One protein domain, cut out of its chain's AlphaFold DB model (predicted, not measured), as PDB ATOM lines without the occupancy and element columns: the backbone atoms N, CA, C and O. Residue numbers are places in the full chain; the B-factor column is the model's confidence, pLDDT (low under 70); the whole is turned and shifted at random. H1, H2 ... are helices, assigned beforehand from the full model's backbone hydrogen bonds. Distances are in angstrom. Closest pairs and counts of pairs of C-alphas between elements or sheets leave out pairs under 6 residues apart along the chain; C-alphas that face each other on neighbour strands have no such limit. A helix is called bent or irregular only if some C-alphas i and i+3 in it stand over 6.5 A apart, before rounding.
ATOM      1  N   GLU A   4     -25.630  35.882  11.755       69.25
ATOM      2  CA  GLU A   4     -24.249  36.319  11.516       69.25
ATOM      3  C   GLU A   4     -23.324  35.189  11.027       69.25
ATOM      4  O   GLU A   4     -22.490  35.399  10.146       69.25
ATOM      5  N   GLU A   5     -23.491  33.965  11.541       72.69
ATOM      6  CA  GLU A   5     -22.705  32.795  11.125       72.69
ATOM      7  C   GLU A   5     -23.051  32.381   9.688       72.69
ATOM      8  O   GLU A   5     -22.173  31.969   8.927       72.69
ATOM      9  N   ALA A   6     -24.322  32.525   9.301       79.94
ATOM     10  CA  ALA A   6     -24.784  32.236   7.947       79.94
ATOM     11  C   ALA A   6     -24.262  33.282   6.950       79.94
ATOM     12  O   ALA A   6     -23.726  32.920   5.903       79.94
ATOM     13  N   SER A   7     -24.333  34.566   7.305       81.25
ATOM     14  CA  SER A   7     -23.780  35.661   6.499       81.25
ATOM     15  C   SER A   7     -22.274  35.511   6.283       81.25
ATOM     16  O   SER A   7     -21.788  35.625   5.156       81.25
ATOM     17  N   LEU A   8     -21.527  35.166   7.337       86.75
ATOM     18  CA  LEU A   8     -20.091  34.917   7.232       86.75
ATOM     19  C   LEU A   8     -19.781  33.731   6.309       86.75
ATOM     20  O   LEU A   8     -18.840  33.792   5.514       86.75
ATOM     21  N   MET A   9     -20.564  32.657   6.403       89.38
ATOM     22  CA  MET A   9     -20.406  31.482   5.548       89.38
ATOM     23  C   MET A   9     -20.636  31.823   4.070       89.38
ATOM     24  O   MET A   9     -19.848  31.403   3.223       89.38
ATOM     25  N   ILE A  10     -21.657  32.628   3.761       92.25
ATOM     26  CA  ILE A  10     -21.962  33.078   2.393       92.25
ATOM     27  C   ILE A  10     -20.797  33.888   1.816       92.25
ATOM     28  O   ILE A  10     -20.343  33.608   0.707       92.25
ATOM     29  N   ILE A  11     -20.277  34.855   2.576       92.00
ATOM     30  CA  ILE A  11     -19.166  35.706   2.126       92.00
ATOM     31  C   ILE A  11     -17.910  34.864   1.878       92.00
ATOM     32  O   ILE A  11     -17.253  35.020   0.851       92.00
ATOM     33  N   ARG A  12     -17.588  33.928   2.780       92.06
ATOM     34  CA  ARG A  12     -16.442  33.023   2.601       92.06
ATOM     35  C   ARG A  12     -16.578  32.177   1.344       92.06
ATOM     36  O   ARG A  12     -15.622  32.086   0.582       92.06
ATOM     37  N   HIS A  13     -17.763  31.629   1.097       94.12
ATOM     38  CA  HIS A  13     -18.008  30.834  -0.099       94.12
ATOM     39  C   HIS A  13     -17.868  31.662  -1.386       94.12
ATOM     40  O   HIS A  13     -17.254  31.210  -2.351       94.12
ATOM     41  N   ALA A  14     -18.367  32.902  -1.392       94.62
ATOM     42  CA  ALA A  14     -18.202  33.813  -2.522       94.62
ATOM     43  C   ALA A  14     -16.721  34.127  -2.807       94.62
ATOM     44  O   ALA A  14     -16.314  34.149  -3.965       94.62
ATOM     45  N   ILE A  15     -15.903  34.308  -1.763       95.62
ATOM     46  CA  ILE A  15     -14.451  34.522  -1.887       95.62
ATOM     47  C   ILE A  15     -13.743  33.266  -2.414       95.62
ATOM     48  O   ILE A  15     -12.828  33.361  -3.230       95.62
ATOM     49  N   GLU A  16     -14.152  32.081  -1.963       94.69
ATOM     50  CA  GLU A  16     -13.587  30.804  -2.415       94.69
ATOM     51  C   GLU A  16     -13.863  30.513  -3.892       94.69
ATOM     52  O   GLU A  16     -13.032  29.875  -4.540       94.69
ATOM     53  N   ALA A  17     -14.991  30.999  -4.416       96.00
ATOM     54  CA  ALA A  17     -15.375  30.866  -5.817       96.00
ATOM     55  C   ALA A  17     -14.593  31.793  -6.772       96.00
ATOM     56  O   ALA A  17     -14.703  31.646  -7.990       96.00
ATOM     57  N   LEU A  18     -13.811  32.742  -6.246       96.19
ATOM     58  CA  LEU A  18     -12.943  33.599  -7.053       96.19
ATOM     59  C   LEU A  18     -11.749  32.814  -7.611       96.19
ATOM     60  O   LEU A  18     -11.292  31.822  -7.038       96.19
ATOM     61  N   ASP A  19     -11.191  33.305  -8.719       97.06
ATOM     62  CA  ASP A  19      -9.891  32.830  -9.187       97.06
ATOM     63  C   ASP A  19      -8.791  33.082  -8.135       97.06
ATOM     64  O   ASP A  19      -8.930  33.905  -7.224       97.06
ATOM     65  N   ALA A  20      -7.696  32.323  -8.227       95.06
ATOM     66  CA  ALA A  20      -6.663  32.313  -7.192       95.06
ATOM     67  C   ALA A  20      -6.050  33.701  -6.944       95.06
ATOM     68  O   ALA A  20      -5.739  34.028  -5.798       95.06
ATOM     69  N   GLU A  21      -5.909  34.510  -7.995       96.94
ATOM     70  CA  GLU A  21      -5.352  35.858  -7.912       96.94
ATOM     71  C   GLU A  21      -6.310  36.816  -7.194       96.94
ATOM     72  O   GLU A  21      -5.928  37.426  -6.196       96.94
ATOM     73  N   LYS A  22      -7.579  36.890  -7.616       96.19
ATOM     74  CA  LYS A  22      -8.590  37.744  -6.971       96.19
ATOM     75  C   LYS A  22      -8.853  37.323  -5.537       96.19
ATOM     76  O   LYS A  22      -8.974  38.168  -4.654       96.19
ATOM     77  N   ARG A  23      -8.894  36.016  -5.268       96.94
ATOM     78  CA  ARG A  23      -9.020  35.501  -3.903       96.94
ATOM     79  C   ARG A  23      -7.861  35.970  -3.027       96.94
ATOM     80  O   ARG A  23      -8.089  36.417  -1.906       96.94
ATOM     81  N   GLN A  24      -6.631  35.888  -3.536       96.44
ATOM     82  CA  GLN A  24      -5.451  36.349  -2.810       96.44
ATOM     83  C   GLN A  24      -5.511  37.857  -2.541       96.44
ATOM     84  O   GLN A  24      -5.202  38.278  -1.429       96.44
ATOM     85  N   GLN A  25      -5.961  38.655  -3.514       97.19
ATOM     86  CA  GLN A  25      -6.157  40.098  -3.349       97.19
ATOM     87  C   GLN A  25      -7.184  40.418  -2.256       97.19
ATOM     88  O   GLN A  25      -6.912  41.244  -1.388       97.19
ATOM     89  N   VAL A  26      -8.331  39.730  -2.238       96.56
ATOM     90  CA  VAL A  26      -9.358  39.929  -1.202       96.56
ATOM     91  C   VAL A  26      -8.835  39.547   0.186       96.56
ATOM     92  O   VAL A  26      -9.052  40.280   1.150       96.56
ATOM     93  N   ILE A  27      -8.113  38.428   0.304       95.69
ATOM     94  CA  ILE A  27      -7.526  37.989   1.579       95.69
ATOM     95  C   ILE A  27      -6.474  38.988   2.077       95.69
ATOM     96  O   ILE A  27      -6.465  39.295   3.270       95.69
ATOM     97  N   ALA A  28      -5.616  39.494   1.185       97.12
ATOM     98  CA  ALA A  28      -4.598  40.487   1.517       97.12
ATOM     99  C   ALA A  28      -5.234  41.804   1.984       97.12
ATOM    100  O   ALA A  28      -4.927  42.270   3.076       97.12
ATOM    101  N   CYS A  29      -6.207  42.325   1.233       96.00
ATOM    102  CA  CYS A  29      -6.955  43.527   1.602       96.00
ATOM    103  C   CYS A  29      -7.632  43.380   2.978       96.00
ATOM    104  O   CYS A  29      -7.467  44.219   3.860       96.00
ATOM    105  N   ALA A  30      -8.318  42.259   3.225       95.31
ATOM    106  CA  ALA A  30      -8.933  41.997   4.525       95.31
ATOM    107  C   ALA A  30      -7.904  41.856   5.666       95.31
ATOM    108  O   ALA A  30      -8.233  42.093   6.829       95.31
ATOM    109  N   ALA A  31      -6.679  41.407   5.381       96.31
ATOM    110  CA  ALA A  31      -5.603  41.368   6.369       96.31
ATOM    111  C   ALA A  31      -5.097  42.777   6.704       96.31
ATOM    112  O   ALA A  31      -4.992  43.093   7.883       96.31
ATOM    113  N   GLU A  32      -4.877  43.625   5.699       97.12
ATOM    114  CA  GLU A  32      -4.452  45.019   5.887       97.12
ATOM    115  C   GLU A  32      -5.487  45.835   6.667       97.12
ATOM    116  O   GLU A  32      -5.137  46.516   7.627       97.12
ATOM    117  N   ILE A  33      -6.778  45.703   6.337       94.88
ATOM    118  CA  ILE A  33      -7.854  46.380   7.077       94.88
ATOM    119  C   ILE A  33      -7.843  45.957   8.552       94.88
ATOM    120  O   ILE A  33      -7.919  46.805   9.438       94.88
ATOM    121  N   ARG A  34      -7.706  44.654   8.836       94.69
ATOM    122  CA  ARG A  34      -7.644  44.152  10.219       94.69
ATOM    123  C   ARG A  34      -6.411  44.642  10.971       94.69
ATOM    124  O   ARG A  34      -6.528  44.940  12.155       94.69
ATOM    125  N   ASP A  35      -5.263  44.718  10.304       96.25
ATOM    126  CA  ASP A  35      -4.028  45.237  10.894       96.25
ATOM    127  C   ASP A  35      -4.202  46.704  11.309       96.25
ATOM    128  O   ASP A  35      -3.993  47.047  12.473       96.25
ATOM    129  N   VAL A  36      -4.731  47.539  10.408       95.06
ATOM    130  CA  VAL A  36      -5.045  48.943  10.705       95.06
ATOM    131  C   VAL A  36      -6.042  49.048  11.858       95.06
ATOM    132  O   VAL A  36      -5.774  49.764  12.822       95.06
ATOM    133  N   MET A  37      -7.155  48.309  11.811       95.50
ATOM    134  CA  MET A  37      -8.173  48.330  12.871       95.50
ATOM    135  C   MET A  37      -7.603  47.934  14.239       95.50
ATOM    136  O   MET A  37      -7.999  48.514  15.245       95.50
ATOM    137  N   SER A  38      -6.638  47.007  14.289       94.69
ATOM    138  CA  SER A  38      -6.013  46.561  15.544       94.69
ATOM    139  C   SER A  38      -5.203  47.646  16.265       94.69
ATOM    140  O   SER A  38      -4.917  47.509  17.455       94.69
ATOM    141  N   SER A  39      -4.850  48.732  15.567       96.31
ATOM    142  CA  SER A  39      -4.150  49.885  16.148       96.31
ATOM    143  C   SER A  39      -5.075  50.889  16.852       96.31
ATOM    144  O   SER A  39      -4.586  51.817  17.500       96.31
ATOM    145  N   PHE A  40      -6.394  50.695  16.766       95.25
ATOM    146  CA  PHE A  40      -7.412  51.554  17.368       95.25
ATOM    147  C   PHE A  40      -8.251  50.794  18.397       95.25
ATOM    148  O   PHE A  40      -8.242  49.566  18.470       95.25
ATOM    149  N   ASP A  41      -9.000  51.548  19.198       95.38
ATOM    150  CA  ASP A  41     -10.061  50.973  20.021       95.38
ATOM    151  C   ASP A  41     -11.128  50.307  19.134       95.38
ATOM    152  O   ASP A  41     -11.476  50.845  18.080       95.38
ATOM    153  N   SER A  42     -11.650  49.154  19.564       89.00
ATOM    154  CA  SER A  42     -12.583  48.353  18.766       89.00
ATOM    155  C   SER A  42     -13.871  49.099  18.416       89.00
ATOM    156  O   SER A  42     -14.336  48.991  17.288       89.00
ATOM    157  N   GLU A  43     -14.424  49.890  19.341       91.88
ATOM    158  CA  GLU A  43     -15.670  50.627  19.096       91.88
ATOM    159  C   GLU A  43     -15.454  51.716  18.037       91.88
ATOM    160  O   GLU A  43     -16.252  51.878  17.112       91.88
ATOM    161  N   HIS A  44     -14.326  52.424  18.115       94.44
ATOM    162  CA  HIS A  44     -13.966  53.438  17.126       94.44
ATOM    163  C   HIS A  44     -13.593  52.834  15.765       94.44
ATOM    164  O   HIS A  44     -13.944  53.405  14.731       94.44
ATOM    165  N   ALA A  45     -12.900  51.693  15.747       94.25
ATOM    166  CA  ALA A  45     -12.522  51.001  14.519       94.25
ATOM    167  C   ALA A  45     -13.755  50.501  13.750       94.25
ATOM    168  O   ALA A  45     -13.832  50.673  12.533       94.25
ATOM    169  N   ASP A  46     -14.739  49.942  14.457       93.50
ATOM    170  CA  ASP A  46     -15.984  49.465  13.857       93.50
ATOM    171  C   ASP A  46     -16.807  50.625  13.274       93.50
ATOM    172  O   ASP A  46     -17.288  50.537  12.142       93.50
ATOM    173  N   LEU A  47     -16.905  51.752  13.992       95.56
ATOM    174  CA  LEU A  47     -17.561  52.962  13.483       95.56
ATOM    175  C   LEU A  47     -16.861  53.524  12.238       95.56
ATOM    176  O   LEU A  47     -17.535  53.918  11.284       95.56
ATOM    177  N   ALA A  48     -15.526  53.537  12.217       95.50
ATOM    178  CA  ALA A  48     -14.759  53.978  11.054       95.50
ATOM    179  C   ALA A  48     -14.997  53.070   9.835       95.50
ATOM    180  O   ALA A  48     -15.175  53.570   8.724       95.50
ATOM    181  N   LEU A  49     -15.066  51.749  10.033       93.56
ATOM    182  CA  LEU A  49     -15.373  50.803   8.959       93.56
ATOM    183  C   LEU A  49     -16.783  51.025   8.390       93.56
ATOM    184  O   LEU A  49     -16.967  51.002   7.172       93.56
ATOM    185  N   MET A  50     -17.770  51.274   9.257       94.19
ATOM    186  CA  MET A  50     -19.137  51.593   8.833       94.19
ATOM    187  C   MET A  50     -19.208  52.908   8.052       94.19
ATOM    188  O   MET A  50     -19.916  52.970   7.048       94.19
ATOM    189  N   LEU A  51     -18.471  53.939   8.481       95.19
ATOM    190  CA  LEU A  51     -18.396  55.219   7.776       95.19
ATOM    191  C   LEU A  51     -17.862  55.032   6.352       95.19
ATOM    192  O   LEU A  51     -18.534  55.425   5.404       95.19
ATOM    193  N   VAL A  52     -16.719  54.358   6.199       94.38
ATOM    194  CA  VAL A  52     -16.120  54.092   4.880       94.38
ATOM    195  C   VAL A  52     -17.075  53.298   3.987       94.38
ATOM    196  O   VAL A  52     -17.238  53.619   2.812       94.38
ATOM    197  N   ALA A  53     -17.744  52.276   4.529       92.00
ATOM    198  CA  ALA A  53     -18.721  51.500   3.767       92.00
ATOM    199  C   ALA A  53     -19.904  52.362   3.286       92.00
ATOM    200  O   ALA A  53     -20.374  52.181   2.162       92.00
ATOM    201  N   ALA A  54     -20.374  53.296   4.117       94.94
ATOM    202  CA  ALA A  54     -21.446  54.219   3.759       94.94
ATOM    203  C   ALA A  54     -21.006  55.244   2.703       94.94
ATOM    204  O   ALA A  54     -21.768  55.512   1.779       94.94
ATOM    205  N   GLU A  55     -19.787  55.779   2.811       95.00
ATOM    206  CA  GLU A  55     -19.212  56.710   1.832       95.00
ATOM    207  C   GLU A  55     -19.075  56.048   0.455       95.00
ATOM    208  O   GLU A  55     -19.565  56.585  -0.532       95.00
ATOM    209  N   VAL A  56     -18.529  54.828   0.396       93.69
ATOM    210  CA  VAL A  56     -18.386  54.070  -0.860       93.69
ATOM    211  C   VAL A  56     -19.735  53.711  -1.492       93.69
ATOM    212  O   VAL A  56     -19.825  53.607  -2.707       93.69
ATOM    213  N   ALA A  57     -20.782  53.482  -0.694       91.12
ATOM    214  CA  ALA A  57     -22.116  53.182  -1.216       91.12
ATOM    215  C   ALA A  57     -22.878  54.428  -1.700       91.12
ATOM    216  O   ALA A  57     -23.877  54.290  -2.411       91.12
ATOM    217  N   ALA A  58     -22.465  55.618  -1.256       91.94
ATOM    218  CA  ALA A  58     -23.058  56.889  -1.651       91.94
ATOM    219  C   ALA A  58     -22.460  57.452  -2.954       91.94
ATOM    220  O   ALA A  58     -23.141  58.240  -3.617       91.94
ATOM    221  N   ASP A  59     -21.235  57.041  -3.300       77.56
ATOM    222  CA  ASP A  59     -20.532  57.350  -4.556       77.56
ATOM    223  C   ASP A  59     -20.934  56.411  -5.714       77.56
ATOM    224  O   ASP A  59     -21.099  56.921  -6.852       77.56
TER     225      ASP A  59
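This is residues 4 to 59 of the 59 residues of an uncharacterized protein of Pantoea ananas (UniProt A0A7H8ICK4). Three helices make a loose, open bracket: the long helix H2 spans it from end to end, and H1 and H3 fold back from its two ends as two arms, making a corner with it at each end. The arms do not meet, the space between them is empty, and residues 4 to 13 of H1 and residues 50 to 59, mostly H3, stick out free. The printed part has 56 residues with three named helices in the order H1, H2, H3 and no named strand, and its class is all helix. It is loose, with a radius of gyration of the C-alphas of 13.2 A, and its C-alphas span 33 by 27 by 23 A.

Find C-alpha 4 at (-24.249, 36.319, 11.516); from there H1, residues 4 to 16, runs 18.4 A to C-alpha 16. After three residues, look for C-alpha 20 at (-6.663, 32.313, -7.192), where H2 begins; it takes in residues 20 to 38 and measures 26.8 A, and with 19 residues it is the longest helix. After three more residues comes H3, residues 42 to 58, which is 24.5 A long and ends at C-alpha 58 at (-23.058, 56.889, -1.651). None of the three helices is bent.

Start at the link from H1 to H2, where the two form a helical hairpin. They only just touch, with 3 pairs of C-alphas within 8 A, through residues 15 to 16 of H1 and 23 to 26 of H2 alone. Their closest C-alphas are those of Ile 15 and Arg 23, 5.9 A apart. They run opposite ways at a steep tilt of 43 degrees. Go on to the other end of H2, where H2 and H3 touch only at the corner by their link, and only just, with 3 pairs of C-alphas within 8 A. They touch with residues 37 to 38 of H2 and 45 to 46 of H3 alone, and their closest C-alphas, those of Met 37 and Ala 45, are 5.4 A apart. H2 and H3 run opposite ways at a steep tilt of 48 degrees. H1 and H3 are apart. In H1, H2 and H3 you will find every O i to N i+4 pair within hydrogen-bond range.

Look at Asp 19 and Asp 41 for the two C-alphas farthest apart, 34.4 A. Both links, H1 to H2 and H2 to H3, are tight. The printed part has no cut and ends at residue 59, the chain's last residue. The mean pLDDT of the printed part is 92.9, and in this predicted model one printed residue, Glu 4, is under 70.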